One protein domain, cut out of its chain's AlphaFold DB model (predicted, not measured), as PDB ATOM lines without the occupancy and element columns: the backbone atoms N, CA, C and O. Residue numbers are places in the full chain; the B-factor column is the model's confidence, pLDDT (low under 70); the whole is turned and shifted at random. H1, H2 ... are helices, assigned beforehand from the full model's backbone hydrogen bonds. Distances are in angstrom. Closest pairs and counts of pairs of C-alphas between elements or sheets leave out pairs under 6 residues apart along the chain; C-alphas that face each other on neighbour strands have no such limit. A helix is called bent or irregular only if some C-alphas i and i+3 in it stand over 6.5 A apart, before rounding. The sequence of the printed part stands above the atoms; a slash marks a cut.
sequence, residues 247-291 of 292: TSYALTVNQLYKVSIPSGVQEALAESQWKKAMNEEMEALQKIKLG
ATOM      1  N   THR A 247     -23.748 -34.994 -11.691       85.31
ATOM      2  CA  THR A 247     -23.077 -35.716 -10.601       85.31
ATOM      3  C   THR A 247     -23.704 -35.406  -9.239       85.31
ATOM      4  O   THR A 247     -23.895 -36.313  -8.436       85.31
ATOM      5  N   SER A 248     -24.105 -34.152  -9.002       86.50
ATOM      6  CA  SER A 248     -24.816 -33.751  -7.783       86.50
ATOM      7  C   SER A 248     -26.172 -34.447  -7.641       86.50
ATOM      8  O   SER A 248     -26.457 -35.014  -6.592       86.50
ATOM      9  N   TYR A 249     -26.981 -34.477  -8.702       85.56
ATOM     10  CA  TYR A 249     -28.297 -35.113  -8.679       85.56
ATOM     11  C   TYR A 249     -28.201 -36.639  -8.555       85.56
ATOM     12  O   TYR A 249     -28.966 -37.250  -7.813       85.56
ATOM     13  N   ALA A 250     -27.227 -37.267  -9.217       83.88
ATOM     14  CA  ALA A 250     -26.978 -38.700  -9.095       83.88
ATOM     15  C   ALA A 250     -26.595 -39.096  -7.658       83.88
ATOM     16  O   ALA A 250     -27.070 -40.113  -7.153       83.88
ATOM     17  N   LEU A 251     -25.775 -38.287  -6.976       86.69
ATOM     18  CA  LEU A 251     -25.452 -38.499  -5.563       86.69
ATOM     19  C   LEU A 251     -26.698 -38.397  -4.681       86.69
ATOM     20  O   LEU A 251     -26.900 -39.271  -3.840       86.69
ATOM     21  N   THR A 252     -27.560 -37.407  -4.911       86.75
ATOM     22  CA  THR A 252     -28.830 -37.279  -4.184       86.75
ATOM     23  C   THR A 252     -29.739 -38.489  -4.413       86.75
ATOM     24  O   THR A 252     -30.244 -39.056  -3.452       86.75
ATOM     25  N   VAL A 253     -29.915 -38.953  -5.654       85.12
ATOM     26  CA  VAL A 253     -30.742 -40.142  -5.950       85.12
ATOM     27  C   VAL A 253     -30.176 -41.397  -5.280       85.12
ATOM     28  O   VAL A 253     -30.928 -42.175  -4.698       85.12
ATOM     29  N   ASN A 254     -28.852 -41.571  -5.283       82.44
ATOM     30  CA  ASN A 254     -28.197 -42.668  -4.568       82.44
ATOM     31  C   ASN A 254     -28.369 -42.566  -3.045       82.44
ATOM     32  O   ASN A 254     -28.480 -43.588  -2.375       82.44
ATOM     33  N   GLN A 255     -28.384 -41.356  -2.481       85.75
ATOM     34  CA  GLN A 255     -28.684 -41.144  -1.063       85.75
ATOM     35  C   GLN A 255     -30.137 -41.499  -0.737       85.75
ATOM     36  O   GLN A 255     -30.375 -42.145   0.274       85.75
ATOM     37  N   LEU A 256     -31.088 -41.146  -1.606       82.62
ATOM     38  CA  LEU A 256     -32.502 -41.485  -1.434       82.62
ATOM     39  C   LEU A 256     -32.748 -42.994  -1.526       82.62
ATOM     40  O   LEU A 256     -33.510 -43.531  -0.735       82.62
ATOM     41  N   TYR A 257     -32.070 -43.689  -2.442       79.50
ATOM     42  CA  TYR A 257     -32.189 -45.145  -2.572       79.50
ATOM     43  C   TYR A 257     -31.638 -45.907  -1.357       79.50
ATOM     44  O   TYR A 257     -32.067 -47.022  -1.079       79.50
ATOM     45  N   LYS A 258     -30.696 -45.313  -0.612       77.12
ATOM     46  CA  LYS A 258     -30.157 -45.908   0.621       77.12
ATOM     47  C   LYS A 258     -31.128 -45.858   1.798       77.12
ATOM     48  O   LYS A 258     -30.897 -46.569   2.769       77.12
ATOM     49  N   VAL A 259     -32.159 -45.017   1.747       81.75
ATOM     50  CA  VAL A 259     -33.148 -44.927   2.822       81.75
ATOM     51  C   VAL A 259     -34.183 -46.027   2.603       81.75
ATOM     52  O   VAL A 259     -35.066 -45.901   1.754       81.75
ATOM     53  N   SER A 260     -34.056 -47.125   3.348       78.88
ATOM     54  CA  SER A 260     -35.096 -48.146   3.452       78.88
ATOM     55  C   SER A 260     -36.337 -47.531   4.088       78.88
ATOM     56  O   SER A 260     -36.264 -46.881   5.128       78.88
ATOM     57  N   ILE A 261     -37.490 -47.719   3.447       84.19
ATOM     58  CA  ILE A 261     -38.769 -47.402   4.075       84.19
ATOM     59  C   ILE A 261     -39.166 -48.651   4.863       84.19
ATOM     60  O   ILE A 261     -39.467 -49.668   4.230       84.19
ATOM     61  N   PRO A 262     -39.144 -48.606   6.205       83.12
ATOM     62  CA  PRO A 262     -39.510 -49.752   7.013       83.12
ATOM     63  C   PRO A 262     -40.972 -50.104   6.748       83.12
ATOM     64  O   PRO A 262     -41.860 -49.248   6.744       83.12
ATOM     65  N   SER A 263     -41.215 -51.387   6.518       83.62
ATOM     66  CA  SER A 263     -42.541 -51.921   6.212       83.62
ATOM     67  C   SER A 263     -43.386 -52.145   7.472       83.62
ATOM     68  O   SER A 263     -44.607 -52.287   7.388       83.62
ATOM     69  N   GLY A 264     -42.750 -52.141   8.650       88.12
ATOM     70  CA  GLY A 264     -43.398 -52.369   9.937       88.12
ATOM     71  C   GLY A 264     -42.814 -51.550  11.088       88.12
ATOM     72  O   GLY A 264     -41.698 -51.037  11.034       88.12
ATOM     73  N   VAL A 265     -43.580 -51.461  12.178       82.81
ATOM     74  CA  VAL A 265     -43.236 -50.648  13.361       82.81
ATOM     75  C   VAL A 265     -41.955 -51.140  14.042       82.81
ATOM     76  O   VAL A 265     -41.136 -50.334  14.471       82.81
ATOM     77  N   GLN A 266     -41.747 -52.456  14.120       83.12
ATOM     78  CA  GLN A 266     -40.542 -53.037  14.729       83.12
ATOM     79  C   GLN A 266     -39.275 -52.746  13.913       83.12
ATOM     80  O   GLN A 266     -38.222 -52.507  14.497       83.12
ATOM     81  N   GLU A 267     -39.388 -52.710  12.584       84.50
ATOM     82  CA  GLU A 267     -38.299 -52.357  11.666       84.50
ATOM     83  C   GLU A 267     -37.962 -50.861  11.775       84.50
ATOM     84  O   GLU A 267     -36.801 -50.488  11.927       84.50
ATOM     85  N   ALA A 268     -38.985 -50.006  11.845       85.00
ATOM     86  CA  ALA A 268     -38.815 -48.570  12.056       85.00
ATOM     87  C   ALA A 268     -38.161 -48.242  13.411       85.00
ATOM     88  O   ALA A 268     -37.373 -47.307  13.515       85.00
ATOM     89  N   LEU A 269     -38.454 -49.013  14.462       83.50
ATOM     90  CA  LEU A 269     -37.848 -48.826  15.785       83.50
ATOM     91  C   LEU A 269     -36.368 -49.230  15.847       83.50
ATOM     92  O   LEU A 269     -35.650 -48.731  16.718       83.50
ATOM     93  N   ALA A 270     -35.915 -50.119  14.958       85.69
ATOM     94  CA  ALA A 270     -34.511 -50.513  14.858       85.69
ATOM     95  C   ALA A 270     -33.644 -49.396  14.247       85.69
ATOM     96  O   ALA A 270     -32.467 -49.258  14.582       85.69
ATOM     97  N   GLU A 271     -34.231 -48.557  13.395       88.12
ATOM     98  CA  GLU A 271     -33.556 -47.424  12.780       88.12
ATOM     99  C   GLU A 271     -33.656 -46.152  13.649       88.12
ATOM    100  O   GLU A 271     -34.727 -45.615  13.944       88.12
ATOM    101  N   SER A 272     -32.500 -45.594  14.028       87.19
ATOM    102  CA  SER A 272     -32.432 -44.413  14.906       87.19
ATOM    103  C   SER A 272     -33.098 -43.158  14.320       87.19
ATOM    104  O   SER A 272     -33.513 -42.287  15.088       87.19
ATOM    105  N   GLN A 273     -33.169 -43.024  12.992       86.44
ATOM    106  CA  GLN A 273     -33.747 -41.846  12.334       86.44
ATOM    107  C   GLN A 273     -35.270 -41.800  12.503       86.44
ATOM    108  O   GLN A 273     -35.814 -40.773  12.911       86.44
ATOM    109  N   TRP A 274     -35.943 -42.931  12.290       88.56
ATOM    110  CA  TRP A 274     -37.389 -43.062  12.467       88.56
ATOM    111  C   TRP A 274     -37.808 -42.919  13.930       88.56
ATOM    112  O   TRP A 274     -38.794 -42.245  14.221       88.56
ATOM    113  N   LYS A 275     -37.020 -43.455  14.873       90.44
ATOM    114  CA  LYS A 275     -37.258 -43.250  16.312       90.44
ATOM    115  C   LYS A 275     -37.213 -41.771  16.701       90.44
ATOM    116  O   LYS A 275     -38.058 -41.313  17.467       90.44
ATOM    117  N   LYS A 276     -36.238 -41.023  16.174       91.06
ATOM    118  CA  LYS A 276     -36.119 -39.581  16.424       91.06
ATOM    119  C   LYS A 276     -37.319 -38.821  15.854       91.06
ATOM    120  O   LYS A 276     -37.930 -38.057  16.592       91.06
ATOM    121  N   ALA A 277     -37.688 -39.090  14.602       91.62
ATOM    122  CA  ALA A 277     -38.851 -38.470  13.967       91.62
ATOM    123  C   ALA A 277     -40.151 -38.751  14.744       91.62
ATOM    124  O   ALA A 277     -40.936 -37.845  15.000       91.62
ATOM    125  N   MET A 278     -40.352 -39.991  15.202       91.69
ATOM    126  CA  MET A 278     -41.528 -40.361  15.995       91.69
ATOM    127  C   MET A 278     -41.566 -39.659  17.359       91.69
ATOM    128  O   MET A 278     -42.632 -39.235  17.798       91.69
ATOM    129  N   ASN A 279     -40.419 -39.508  18.023       91.44
ATOM    130  CA  ASN A 279     -40.341 -38.768  19.282       91.44
ATOM    131  C   ASN A 279     -40.629 -37.270  19.083       91.44
ATOM    132  O   ASN A 279     -41.353 -36.693  19.888       91.44
ATOM    133  N   GLU A 280     -40.122 -36.659  18.008       94.81
ATOM    134  CA  GLU A 280     -40.409 -35.258  17.661       94.81
ATOM    135  C   GLU A 280     -41.911 -35.030  17.419       94.81
ATOM    136  O   GLU A 280     -42.480 -34.074  17.950       94.81
ATOM    137  N   GLU A 281     -42.576 -35.937  16.699       92.25
ATOM    138  CA  GLU A 281     -44.034 -35.906  16.513       92.25
ATOM    139  C   GLU A 281     -44.782 -36.071  17.847       92.25
ATOM    140  O   GLU A 281     -45.702 -35.308  18.153       92.25
ATOM    141  N   MET A 282     -44.363 -37.018  18.697       93.38
ATOM    142  CA  MET A 282     -44.958 -37.213  20.024       93.38
ATOM    143  C   MET A 282     -44.816 -35.972  20.919       93.38
ATOM    144  O   MET A 282     -45.772 -35.594  21.599       93.38
ATOM    145  N   GLU A 283     -43.663 -35.300  20.900       93.56
ATOM    146  CA  GLU A 283     -43.450 -34.035  21.612       93.56
ATOM    147  C   GLU A 283     -44.305 -32.897  21.041       93.56
ATOM    148  O   GLU A 283     -44.862 -32.097  21.799       93.56
ATOM    149  N   ALA A 284     -44.440 -32.812  19.715       91.38
ATOM    150  CA  ALA A 284     -45.287 -31.814  19.066       91.38
ATOM    151  C   ALA A 284     -46.756 -31.970  19.492       91.38
ATOM    152  O   ALA A 284     -47.406 -30.987  19.861       91.38
ATOM    153  N   LEU A 285     -47.260 -33.207  19.542       91.19
ATOM    154  CA  LEU A 285     -48.607 -33.506  20.029       91.19
ATOM    155  C   LEU A 285     -48.789 -33.141  21.510       91.19
ATOM    156  O   LEU A 285     -49.834 -32.607  21.891       91.19
ATOM    157  N   GLN A 286     -47.780 -33.379  22.352       89.69
ATOM    158  CA  GLN A 286     -47.822 -32.994  23.767       89.69
ATOM    159  C   GLN A 286     -47.856 -31.473  23.956       89.69
ATOM    160  O   GLN A 286     -48.627 -30.982  24.781       89.69
ATOM    161  N   LYS A 287     -47.089 -30.719  23.158       90.00
ATOM    162  CA  LYS A 287     -47.108 -29.247  23.174       90.00
ATOM    163  C   LYS A 287     -48.477 -28.688  22.787       90.00
ATOM    164  O   LYS A 287     -48.949 -27.761  23.436       90.00
ATOM    165  N   ILE A 288     -49.143 -29.279  21.793       88.12
ATOM    166  CA  ILE A 288     -50.514 -28.899  21.414       88.12
ATOM    167  C   ILE A 288     -51.490 -29.172  22.565       88.12
ATOM    168  O   ILE A 288     -52.379 -28.367  22.827       88.12
ATOM    169  N   LYS A 289     -51.319 -30.292  23.277       85.12
ATOM    170  CA  LYS A 289     -52.204 -30.684  24.381       85.12
ATOM    171  C   LYS A 289     -52.056 -29.804  25.629       85.12
ATOM    172  O   LYS A 289     -53.029 -29.650  26.356       85.12
ATOM    173  N   LEU A 290     -50.867 -29.259  25.884       79.69
ATOM    174  CA  LEU A 290     -50.570 -28.413  27.052       79.69
ATOM    175  C   LEU A 290     -50.772 -26.908  26.793       79.69
ATOM    176  O   LEU A 290     -50.640 -26.115  27.719       79.69
ATOM    177  N   GLY A 291     -51.054 -26.516  25.548       65.31
ATOM    178  CA  GLY A 291     -51.179 -25.120  25.115       65.31
ATOM    179  C   GLY A 291     -52.610 -24.606  24.911       65.31
ATOM    180  O   GLY A 291     -52.757 -23.575  24.260       65.31
TER     181      GLY A 291
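Overview. This is residues 247 to 291 of the 292 residues of the protein "CCHC-type domain-containing protein" of Capsicum baccatum (UniProt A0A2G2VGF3). The longest helix, H3, is one arm of a wide open V; the other arm is a stretched link followed back to H1, and the short helix H2 sits at the apex. The two far arms stick out with nothing packed on them: residues 247 to 259, of which 247 to 257 belong to H1, and residues 279 to 291, of which 279 to 290 belong to H3. The printed part has 45 residues with three named helices, in the order H1, H2, H3 along the chain, and no named strand; its class is all helix. It is extended, with a radius of gyration of the C-alphas of 15.0 A, and the C-alphas span 47 by 25 by 14 A, an outline that is only just flat.

Arrangement. Start at H3, residues 272 to 290, and look back across Glu 271 to H2, residues 265 to 270. H2 and H3 only just touch, with 3 pairs of C-alphas within 8 A, and they touch only at the corner by their link. H3 touches H2 with residues 274 to 275 alone; the closest C-alphas of the two are those of Leu 269 and Lys 275, 5.6 A apart. Their lines stand at a steep tilt of 63 degrees, and they run opposite ways, with 15.8 A from centre to centre. Now look at H1, residues 247 to 257: it is apart from H2 and apart from H3. On the backbone, every O i to N i+4 pair is within hydrogen-bond range in H1, H2 and H3.

Along the chain. Find C-alpha 272 at (-32.432, -44.413, 14.906); from there H3 runs 19 residues to C-alpha 290 at (-50.570, -28.413, 27.052), 27.1 A from first to last C-alpha. Before it, H2 runs 8.9 A from Val 265 to Ala 270. H1 begins at C-alpha 247, at (-23.077, -35.716, -10.601), and reaches Tyr 257 after 15.4 A. No helix is bent.

Size, cuts and confidence. Look to the two C-alphas farthest apart, those of Thr 247 and Leu 290, and you find 47.2 A between them; the first and last printed C-alphas, those of Thr 247 and Gly 291, are 46.7 A apart. The printed part has no cut. The link from H1 to H2, with 7 residues between them, is short; the link from H2 to H3, with 1 residue between them, is tight; no link is long. The mean pLDDT of the printed part is 86.1, and residue 291 is the one printed residue under 70.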